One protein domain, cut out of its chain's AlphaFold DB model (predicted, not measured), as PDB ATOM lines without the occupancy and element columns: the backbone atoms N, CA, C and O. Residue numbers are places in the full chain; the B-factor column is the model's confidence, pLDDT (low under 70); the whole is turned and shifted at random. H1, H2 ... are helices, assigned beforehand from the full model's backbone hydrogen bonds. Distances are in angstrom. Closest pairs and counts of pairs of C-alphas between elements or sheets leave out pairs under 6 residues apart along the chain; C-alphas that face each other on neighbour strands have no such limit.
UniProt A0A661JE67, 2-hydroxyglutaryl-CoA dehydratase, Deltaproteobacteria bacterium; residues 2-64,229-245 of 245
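This is residues 2 to 64 and 229 to 245 of the 245 residues of the protein "2-hydroxyglutaryl-CoA dehydratase" of Deltaproteobacteria bacterium (UniProt A0A661JE67). This domain has little regular structure: two helices, H1 and H2, lie on opposite sides of a core of loops, with residues 9 to 11 and 44 to 46 passing between them. The printed part has 80 residues with two named helices, H1 then H2, and no named strand; its class is all helix, though the named elements hold only 28 residues. It is compact, with a radius of gyration of the C-alphas of 12.0 A, and spans 35 by 29 by 22 A.

H1, residues 19 to 32, and H2, residues 229 to 242, are apart. Residues 45 to 46 pair with residues 59 to 60, parallel, in a short pairing. In H1 and H2 every O i to N i+4 pair is within hydrogen-bond range.

H1 measures 20.0 A from C-alpha 19 at (-44.371, 60.686, 14.502) to C-alpha 32. H2 measures 20.1 A and ends at C-alpha 242, (-36.301, 37.057, 19.213).

The C-alphas farthest apart, of Tyr 17 and Ala 244, are 35.8 A apart. Residues 65 to 228 are not printed; C-alphas 64 and 229 are 10.2 A apart across this cut, in the link from H1 to H2. No printed residue is under 70 in pLDDT.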
ATOM      1  N   ASN A   2     -35.403  39.258   7.499       93.12
ATOM      2  CA  ASN A   2     -35.676  37.829   7.726       93.12
ATOM      3  C   ASN A   2     -34.785  37.261   8.851       93.12
ATOM      4  O   ASN A   2     -33.964  37.964   9.447       93.12
ATOM      5  N   ASP A   3     -34.953  35.976   9.136       91.50
ATOM      6  CA  ASP A   3     -34.188  35.223  10.125       91.50
ATOM      7  C   ASP A   3     -32.693  35.131   9.775       91.50
ATOM      8  O   ASP A   3     -31.852  35.206  10.670       91.50
ATOM      9  N   VAL A   4     -32.318  35.061   8.497       91.19
ATOM     10  CA  VAL A   4     -30.902  35.039   8.083       91.19
ATOM     11  C   VAL A   4     -30.216  36.412   8.126       91.19
ATOM     12  O   VAL A   4     -28.990  36.477   8.112       91.19
ATOM     13  N   GLY A   5     -30.958  37.503   8.355       89.75
ATOM     14  CA  GLY A   5     -30.399  38.851   8.580       89.75
ATOM     15  C   GLY A   5     -30.436  39.773   7.376       89.75
ATOM     16  O   GLY A   5     -29.815  40.831   7.382       89.75
ATOM     17  N   GLU A   6     -31.175  39.391   6.347       92.56
ATOM     18  CA  GLU A   6     -31.290  40.150   5.117       92.56
ATOM     19  C   GLU A   6     -32.477  41.113   5.180       92.56
ATOM     20  O   GLU A   6     -33.560  40.830   5.721       92.56
ATOM     21  N   ILE A   7     -32.289  42.291   4.587       94.75
ATOM     22  CA  ILE A   7     -33.355  43.279   4.441       94.75
ATOM     23  C   ILE A   7     -34.336  42.782   3.370       94.75
ATOM     24  O   ILE A   7     -34.106  42.928   2.176       94.75
ATOM     25  N   VAL A   8     -35.462  42.223   3.817       95.88
ATOM     26  CA  VAL A   8     -36.562  41.772   2.944       95.88
ATOM     27  C   VAL A   8     -37.283  42.947   2.274       95.88
ATOM     28  O   VAL A   8     -37.630  42.882   1.096       95.88
ATOM     29  N   SER A   9     -37.529  44.022   3.023       97.19
ATOM     30  CA  SER A   9     -38.198  45.229   2.538       97.19
ATOM     31  C   SER A   9     -37.831  46.432   3.399       97.19
ATOM     32  O   SER A   9     -37.451  46.284   4.564       97.19
ATOM     33  N   SER A  10     -37.956  47.622   2.821       97.12
ATOM     34  CA  SER A  10     -37.777  48.902   3.496       97.12
ATOM     35  C   SER A  10     -38.654  49.981   2.859       97.12
ATOM     36  O   SER A  10     -39.130  49.881   1.718       97.12
ATOM     37  N   SER A  11     -38.868  51.053   3.606       97.25
ATOM     38  CA  SER A  11     -39.573  52.246   3.154       97.25
ATOM     39  C   SER A  11     -38.988  53.470   3.835       97.25
ATOM     40  O   SER A  11     -38.575  53.397   4.990       97.25
ATOM     41  N   ILE A  12     -39.014  54.597   3.137       95.25
ATOM     42  CA  ILE A  12     -38.605  55.893   3.666       95.25
ATOM     43  C   ILE A  12     -39.708  56.874   3.291       95.25
ATOM     44  O   ILE A  12     -40.112  56.928   2.129       95.25
ATOM     45  N   LEU A  13     -40.190  57.639   4.265       93.06
ATOM     46  CA  LEU A  13     -41.123  58.736   4.039       93.06
ATOM     47  C   LEU A  13     -40.707  59.967   4.837       93.06
ATOM     48  O   LEU A  13     -39.925  59.882   5.784       93.06
ATOM     49  N   ARG A  14     -41.245  61.122   4.445       88.81
ATOM     50  CA  ARG A  14     -41.156  62.344   5.244       88.81
ATOM     51  C   ARG A  14     -42.154  62.260   6.397       88.81
ATOM     52  O   ARG A  14     -43.306  61.897   6.176       88.81
ATOM     53  N   ASN A  15     -41.707  62.618   7.597       88.19
ATOM     54  CA  ASN A  15     -42.562  62.645   8.781       88.19
ATOM     55  C   ASN A  15     -43.687  63.679   8.628       88.19
ATOM     56  O   ASN A  15     -43.457  64.786   8.133       88.19
ATOM     57  N   SER A  16     -44.882  63.334   9.106       88.56
ATOM     58  CA  SER A  16     -45.899  64.315   9.483       88.56
ATOM     59  C   SER A  16     -45.592  64.882  10.880       88.56
ATOM     60  O   SER A  16     -44.572  64.561  11.495       88.56
ATOM     61  N   TYR A  17     -46.476  65.737  11.400       88.44
ATOM     62  CA  TYR A  17     -46.397  66.194  12.791       88.44
ATOM     63  C   TYR A  17     -46.630  65.049  13.796       88.44
ATOM     64  O   TYR A  17     -46.139  65.125  14.920       88.44
ATOM     65  N   ASN A  18     -47.351  63.989  13.400       92.62
ATOM     66  CA  ASN A  18     -47.550  62.794  14.212       92.62
ATOM     67  C   ASN A  18     -46.496  61.735  13.849       92.62
ATOM     68  O   ASN A  18     -46.568  61.052  12.821       92.62
ATOM     69  N   LEU A  19     -45.484  61.613  14.708       92.38
ATOM     70  CA  LEU A  19     -44.371  60.686  14.502       92.38
ATOM     71  C   LEU A  19     -44.794  59.215  14.623       92.38
ATOM     72  O   LEU A  19     -44.225  58.379  13.921       92.38
ATOM     73  N   GLY A  20     -45.798  58.914  15.453       94.00
ATOM     74  CA  GLY A  20     -46.320  57.559  15.627       94.00
ATOM     75  C   GLY A  20     -46.986  57.062  14.346       94.00
ATOM     76  O   GLY A  20     -46.579  56.045  13.786       94.00
ATOM     77  N   GLU A  21     -47.906  57.867  13.804       94.50
ATOM     78  CA  GLU A  21     -48.556  57.605  12.510       94.50
ATOM     79  C   GLU A  21     -47.541  57.509  11.364       94.50
ATOM     80  O   GLU A  21     -47.669  56.667  10.476       94.50
ATOM     81  N   SER A  22     -46.510  58.361  11.372       94.81
ATOM     82  CA  SER A  22     -45.445  58.311  10.364       94.81
ATOM     83  C   SER A  22     -44.683  56.983  10.412       94.81
ATOM     84  O   SER A  22     -44.424  56.389   9.363       94.81
ATOM     85  N   GLY A  23     -44.349  56.495  11.613       95.06
ATOM     86  CA  GLY A  23     -43.673  55.212  11.804       95.06
ATOM     87  C   GLY A  23     -44.546  54.014  11.426       95.06
ATOM     88  O   GLY A  23     -44.074  53.112  10.734       95.06
ATOM     89  N   GLU A  24     -45.825  54.028  11.801       95.25
ATOM     90  CA  GLU A  24     -46.787  52.992  11.411       95.25
ATOM     91  C   GLU A  24     -46.971  52.935   9.895       95.25
ATOM     92  O   GLU A  24     -46.852  51.873   9.282       95.25
ATOM     93  N   LYS A  25     -47.167  54.093   9.260       96.44
ATOM     94  CA  LYS A  25     -47.286  54.190   7.807       96.44
ATOM     95  C   LYS A  25     -46.028  53.691   7.097       96.44
ATOM     96  O   LYS A  25     -46.148  53.031   6.066       96.44
ATOM     97  N   ALA A  26     -44.837  53.970   7.638       96.75
ATOM     98  CA  ALA A  26     -43.587  53.401   7.127       96.75
ATOM     99  C   ALA A  26     -43.658  51.872   7.135       96.75
ATOM    100  O   ALA A  26     -43.485  51.225   6.103       96.75
ATOM    101  N   LEU A  27     -43.963  51.298   8.298       96.62
ATOM    102  CA  LEU A  27     -44.000  49.856   8.475       96.62
ATOM    103  C   LEU A  27     -44.982  49.193   7.503       96.62
ATOM    104  O   LEU A  27     -44.603  48.251   6.809       96.62
ATOM    105  N   LEU A  28     -46.203  49.720   7.400       96.62
ATOM    106  CA  LEU A  28     -47.236  49.185   6.512       96.62
ATOM    107  C   LEU A  28     -46.805  49.217   5.039       96.62
ATOM    108  O   LEU A  28     -46.912  48.201   4.359       96.62
ATOM    109  N   ILE A  29     -46.222  50.326   4.564       97.88
ATOM    110  CA  ILE A  29     -45.699  50.422   3.190       97.88
ATOM    111  C   ILE A  29     -44.585  49.392   2.948       97.88
ATOM    112  O   ILE A  29     -44.497  48.806   1.868       97.88
ATOM    113  N   ALA A  30     -43.697  49.174   3.922       97.62
ATOM    114  CA  ALA A  30     -42.638  48.177   3.790       97.62
ATOM    115  C   ALA A  30     -43.204  46.747   3.717       97.62
ATOM    116  O   ALA A  30     -42.728  45.953   2.903       97.62
ATOM    117  N   LEU A  31     -44.214  46.424   4.525       97.62
ATOM    118  CA  LEU A  31     -44.868  45.114   4.537       97.62
ATOM    119  C   LEU A  31     -45.656  44.847   3.245       97.62
ATOM    120  O   LEU A  31     -45.489  43.794   2.626       97.62
ATOM    121  N   GLU A  32     -46.429  45.831   2.783       97.38
ATOM    122  CA  GLU A  32     -47.283  45.728   1.594       97.38
ATOM    123  C   GLU A  32     -46.480  45.403   0.326       97.38
ATOM    124  O   GLU A  32     -46.884  44.550  -0.463       97.38
ATOM    125  N   LYS A  33     -45.271  45.969   0.175       97.56
ATOM    126  CA  LYS A  33     -44.341  45.646  -0.932       97.56
ATOM    127  C   LYS A  33     -44.008  44.154  -1.059       97.56
ATOM    128  O   LYS A  33     -43.461  43.740  -2.082       97.56
ATOM    129  N   LYS A  34     -44.255  43.366  -0.011       96.94
ATOM    130  CA  LYS A  34     -44.010  41.922   0.047       96.94
ATOM    131  C   LYS A  34     -45.264  41.106   0.347       96.94
ATOM    132  O   LYS A  34     -45.140  39.904   0.551       96.94
ATOM    133  N   GLY A  35     -46.443  41.730   0.345       96.81
ATOM    134  CA  GLY A  35     -47.699  41.058   0.681       96.81
ATOM    135  C   GLY A  35     -47.741  40.539   2.119       96.81
ATOM    136  O   GLY A  35     -48.412  39.547   2.379       96.81
ATOM    137  N   LEU A  36     -46.991  41.172   3.027       96.69
ATOM    138  CA  LEU A  36     -46.958  40.834   4.449       96.69
ATOM    139  C   LEU A  36     -47.895  41.751   5.241       96.69
ATOM    140  O   LEU A  36     -48.277  42.833   4.790       96.69
ATOM    141  N   SER A  37     -48.214  41.331   6.456       95.62
ATOM    142  CA  SER A  37     -49.002  42.051   7.450       95.62
ATOM    143  C   SER A  37     -48.212  42.215   8.753       95.62
ATOM    144  O   SER A  37     -47.141  41.635   8.928       95.62
ATOM    145  N   GLN A  38     -48.728  43.008   9.697       93.25
ATOM    146  CA  GLN A  38     -48.080  43.143  11.008       93.25
ATOM    147  C   GLN A  38     -48.052  41.817  11.787       93.25
ATOM    148  O   GLN A  38     -47.115  41.592  12.546       93.25
ATOM    149  N   ASN A  39     -49.014  40.915  11.557       94.31
ATOM    150  CA  ASN A  39     -49.054  39.595  12.200       94.31
ATOM    151  C   ASN A  39     -47.895  38.684  11.765       94.31
ATOM    152  O   ASN A  39     -47.600  37.706  12.447       94.31
ATOM    153  N   ASP A  40     -47.229  39.005  10.654       95.25
ATOM    154  CA  ASP A  40     -46.056  38.277  10.167       95.25
ATOM    155  C   ASP A  40     -44.752  38.739  10.850       95.25
ATOM    156  O   ASP A  40     -43.679  38.194  10.590       95.25
ATOM    157  N   LEU A  41     -44.813  39.759  11.716       96.00
ATOM    158  CA  LEU A  41     -43.662  40.263  12.458       96.00
ATOM    159  C   LEU A  41     -43.540  39.565  13.811       96.00
ATOM    160  O   LEU A  41     -44.401  39.686  14.675       96.00
ATOM    161  N   CYS A  42     -42.414  38.887  14.025       95.62
ATOM    162  CA  CYS A  42     -42.154  38.182  15.281       95.62
ATOM    163  C   CYS A  42     -41.649  39.099  16.406       95.62
ATOM    164  O   CYS A  42     -41.812  38.782  17.581       95.62
ATOM    165  N   TYR A  43     -40.975  40.199  16.053       97.06
ATOM    166  CA  TYR A  43     -40.382  41.126  17.015       97.06
ATOM    167  C   TYR A  43     -40.128  42.493  16.375       97.06
ATOM    168  O   TYR A  43     -39.621  42.581  15.253       97.06
ATOM    169  N   ILE A  44     -40.453  43.563  17.095       97.25
ATOM    170  CA  ILE A  44     -40.440  44.942  16.613       97.25
ATOM    171  C   ILE A  44     -39.649  45.800  17.599       97.25
ATOM    172  O   ILE A  44     -40.039  45.960  18.754       97.25
ATOM    173  N   ILE A  45     -38.566  46.407  17.118       98.19
ATOM    174  CA  ILE A  45     -37.843  47.457  17.841       98.19
ATOM    175  C   ILE A  45     -37.984  48.754  17.064       98.19
ATOM    176  O   ILE A  45     -37.681  48.791  15.868       98.19
ATOM    177  N   SER A  46     -38.408  49.826  17.731       97.81
ATOM    178  CA  SER A  46     -38.397  51.157  17.127       97.81
ATOM    179  C   SER A  46     -37.202  51.988  17.602       97.81
ATOM    180  O   SER A  46     -36.599  51.741  18.650       97.81
ATOM    181  N   THR A  47     -36.838  52.992  16.804       97.19
ATOM    182  CA  THR A  47     -35.717  53.888  17.088       97.19
ATOM    183  C   THR A  47     -35.975  55.298  16.558       97.19
ATOM    184  O   THR A  47     -37.039  55.583  16.011       97.19
ATOM    185  N   GLY A  48     -35.029  56.205  16.772       93.19
ATOM    186  CA  GLY A  48     -35.152  57.614  16.406       93.19
ATOM    187  C   GLY A  48     -35.759  58.491  17.505       93.19
ATOM    188  O   GLY A  48     -36.128  58.026  18.596       93.19
ATOM    189  N   TYR A  49     -35.909  59.776  17.185       88.19
ATOM    190  CA  TYR A  49     -36.547  60.786  18.033       88.19
ATOM    191  C   TYR A  49     -37.953  60.363  18.497       88.19
ATOM    192  O   TYR A  49     -38.272  60.434  19.683       88.19
ATOM    193  N   GLY A  50     -38.762  59.830  17.575       91.25
ATOM    194  CA  GLY A  50     -40.140  59.395  17.818       91.25
ATOM    195  C   GLY A  50     -40.305  57.980  18.379       91.25
ATOM    196  O   GLY A  50     -41.438  57.533  18.508       91.25
ATOM    197  N   ARG A  51     -39.232  57.253  18.728       94.38
ATOM    198  CA  ARG A  51     -39.306  55.814  19.077       94.38
ATOM    199  C   ARG A  51     -40.372  55.453  20.119       94.38
ATOM    200  O   ARG A  51     -41.035  54.433  20.034       94.38
ATOM    201  N   ARG A  52     -40.607  56.313  21.110       95.44
ATOM    202  CA  ARG A  52     -41.592  56.042  22.175       95.44
ATOM    203  C   ARG A  52     -43.043  56.339  21.784       95.44
ATOM    204  O   ARG A  52     -43.926  56.115  22.593       95.44
ATOM    205  N   THR A  53     -43.280  56.847  20.576       95.00
ATOM    206  CA  THR A  53     -44.629  57.121  20.047       95.00
ATOM    207  C   THR A  53     -45.244  55.918  19.330       95.00
ATOM    208  O   THR A  53     -46.414  55.960  18.976       95.00
ATOM    209  N   ILE A  54     -44.465  54.852  19.111       94.12
ATOM    210  CA  ILE A  54     -44.928  53.615  18.477       94.12
ATOM    211  C   ILE A  54     -45.514  52.696  19.550       94.12
ATOM    212  O   ILE A  54     -44.788  52.244  20.434       94.12
ATOM    213  N   GLU A  55     -46.814  52.417  19.479       91.75
ATOM    214  CA  GLU A  55     -47.522  51.648  20.516       91.75
ATOM    215  C   GLU A  55     -47.381  50.128  20.355       91.75
ATOM    216  O   GLU A  55     -47.367  49.402  21.342       91.75
ATOM    217  N   PHE A  56     -47.211  49.637  19.124       91.31
ATOM    218  CA  PHE A  56     -47.127  48.203  18.805       91.31
ATOM    219  C   PHE A  56     -45.695  47.631  18.849       91.31
ATOM    220  O   PHE A  56     -45.450  46.522  18.380       91.31
ATOM    221  N   GLN A  57     -44.719  48.385  19.361       95.44
ATOM    222  CA  GLN A  57     -43.334  47.915  19.471       95.44
ATOM    223  C   GLN A  57     -43.141  46.982  20.674       95.44
ATOM    224  O   GLN A  57     -43.774  47.158  21.712       95.44
ATOM    225  N   ASN A  58     -42.193  46.051  20.578       97.00
ATOM    226  CA  ASN A  58     -41.737  45.269  21.727       97.00
ATOM    227  C   ASN A  58     -40.731  46.064  22.573       97.00
ATOM    228  O   ASN A  58     -40.831  46.078  23.796       97.00
ATOM    229  N   GLU A  59     -39.783  46.753  21.928       97.00
ATOM    230  CA  GLU A  59     -38.762  47.570  22.595       97.00
ATOM    231  C   GLU A  59     -38.508  48.883  21.838       97.00
ATOM    232  O   GLU A  59     -38.744  48.992  20.633       97.00
ATOM    233  N   ALA A  60     -37.981  49.881  22.551       97.69
ATOM    234  CA  ALA A  60     -37.616  51.182  22.000       97.69
ATOM    235  C   ALA A  60     -36.137  51.481  22.271       97.69
ATOM    236  O   ALA A  60     -35.763  51.796  23.403       97.69
ATOM    237  N   GLU A  61     -35.308  51.474  21.229       97.69
ATOM    238  CA  GLU A  61     -33.852  51.594  21.355       97.69
ATOM    239  C   GLU A  61     -33.330  52.964  20.892       97.69
ATOM    240  O   GLU A  61     -33.815  53.515  19.894       97.69
ATOM    241  N   PRO A  62     -32.338  53.566  21.577       96.31
ATOM    242  CA  PRO A  62     -31.730  54.813  21.130       96.31
ATOM    243  C   PRO A  62     -31.072  54.675  19.751       96.31
ATOM    244  O   PRO A  62     -30.301  53.751  19.491       96.31
ATOM    245  N   GLU A  63     -31.303  55.653  18.879       95.56
ATOM    246  CA  GLU A  63     -30.820  55.612  17.491       95.56
ATOM    247  C   GLU A  63     -29.308  55.597  17.350       95.56
ATOM    248  O   GLU A  63     -28.802  55.020  16.398       95.56
ATOM    249  N   VAL A  64     -28.569  56.159  18.307       97.12
ATOM    250  CA  VAL A  64     -27.101  56.103  18.311       97.12
ATOM    251  C   VAL A  64     -26.619  54.648  18.337       97.12
ATOM    252  O   VAL A  64     -25.662  54.306  17.643       97.12
ATOM    253  N   THR A 229     -29.432  52.997   7.998       97.44
ATOM    254  CA  THR A 229     -28.440  52.407   8.911       97.44
ATOM    255  C   THR A 229     -28.994  52.172  10.318       97.44
ATOM    256  O   THR A 229     -28.781  51.102  10.879       97.44
ATOM    257  N   ALA A 230     -29.756  53.120  10.877       97.56
ATOM    258  CA  ALA A 230     -30.357  52.958  12.202       97.56
ATOM    259  C   ALA A 230     -31.446  51.884  12.229       97.56
ATOM    260  O   ALA A 230     -31.427  51.015  13.099       97.56
ATOM    261  N   ALA A 231     -32.367  51.932  11.260       97.50
ATOM    262  CA  ALA A 231     -33.454  50.965  11.130       97.50
ATOM    263  C   ALA A 231     -32.910  49.543  10.934       97.50
ATOM    264  O   ALA A 231     -33.410  48.596  11.537       97.50
ATOM    265  N   PHE A 232     -31.847  49.398  10.141       97.75
ATOM    266  CA  PHE A 232     -31.157  48.128   9.962       97.75
ATOM    267  C   PHE A 232     -30.516  47.643  11.265       97.75
ATOM    268  O   PHE A 232     -30.721  46.497  11.655       97.75
ATOM    269  N   GLY A 233     -29.819  48.523  11.989       97.75
ATOM    270  CA  GLY A 233     -29.216  48.180  13.274       97.75
ATOM    271  C   GLY A 233     -30.221  47.677  14.306       97.75
ATOM    272  O   GLY A 233     -29.978  46.650  14.937       97.75
ATOM    273  N   VAL A 234     -31.369  48.340  14.458       98.06
ATOM    274  CA  VAL A 234     -32.396  47.863  15.400       98.06
ATOM    275  C   VAL A 234     -33.155  46.636  14.897       98.06
ATOM    276  O   VAL A 234     -33.577  45.822  15.711       98.06
ATOM    277  N   ALA A 235     -33.251  46.417  13.582       98.00
ATOM    278  CA  ALA A 235     -33.758  45.153  13.047       98.00
ATOM    279  C   ALA A 235     -32.821  43.974  13.379       98.00
ATOM    280  O   ALA A 235     -33.299  42.899  13.742       98.00
ATOM    281  N   LEU A 236     -31.497  44.175  13.321       97.56
ATOM    282  CA  LEU A 236     -30.515  43.175  13.766       97.56
ATOM    283  C   LEU A 236     -30.697  42.835  15.248       97.56
ATOM    284  O   LEU A 236     -30.737  41.656  15.597       97.56
ATOM    285  N   MET A 237     -30.878  43.853  16.095       97.31
ATOM    286  CA  MET A 237     -31.165  43.663  17.521       97.31
ATOM    287  C   MET A 237     -32.484  42.917  17.739       97.31
ATOM    288  O   MET A 237     -32.519  41.978  18.525       97.31
ATOM    289  N   ALA A 238     -33.546  43.269  17.006       97.56
ATOM    290  CA  ALA A 238     -34.847  42.603  17.097       97.56
ATOM    291  C   ALA A 238     -34.728  41.097  16.829       97.56
ATOM    292  O   ALA A 238     -35.277  40.281  17.566       97.56
ATOM    293  N   ARG A 239     -33.946  40.713  15.813       96.75
ATOM    294  CA  ARG A 239     -33.661  39.305  15.517       96.75
ATOM    295  C   ARG A 239     -32.879  38.620  16.639       96.75
ATOM    296  O   ARG A 239     -33.181  37.479  16.971       96.75
ATOM    297  N   GLU A 240     -31.861  39.279  17.187       96.19
ATOM    298  CA  GLU A 240     -31.068  38.745  18.305       96.19
ATOM    299  C   GLU A 240     -31.934  38.522  19.550       96.19
ATOM    300  O   GLU A 240     -31.825  37.475  20.182       96.19
ATOM    301  N   ARG A 241     -32.832  39.468  19.860       96.00
ATOM    302  CA  ARG A 241     -33.805  39.363  20.955       96.00
ATOM    303  C   ARG A 241     -34.777  38.218  20.733       96.00
ATOM    304  O   ARG A 241     -34.934  37.393  21.621       96.00
ATOM    305  N   PHE A 242     -35.364  38.127  19.542       95.19
ATOM    306  CA  PHE A 242     -36.301  37.057  19.213       95.19
ATOM    307  C   PHE A 242     -35.668  35.665  19.318       95.19
ATOM    308  O   PHE A 242     -36.286  34.756  19.849       95.19
ATOM    309  N   ARG A 243     -34.419  35.497  18.866       94.31
ATOM    310  CA  ARG A 243     -33.691  34.217  18.959       94.31
ATOM    311  C   ARG A 243     -33.283  33.825  20.382       94.31
ATOM    312  O   ARG A 243     -32.853  32.693  20.582       94.31
ATOM    313  N   ALA A 244     -33.329  34.762  21.324       92.94
ATOM    314  CA  ALA A 244     -32.999  34.518  22.724       92.94
ATOM    315  C   ALA A 244     -34.227  34.147  23.578       92.94
ATOM    316  O   ALA A 244     -34.050  33.843  24.759       92.94
ATOM    317  N   ILE A 245     -35.434  34.203  23.001       88.69
ATOM    318  CA  ILE A 245     -36.709  33.778  23.600       88.69
ATOM    319  C   ILE A 245     -36.963  32.318  23.220       88.69
ATOM    320  O   ILE A 245     -37.374  31.556  24.122       88.69
TER     321      ILE A 245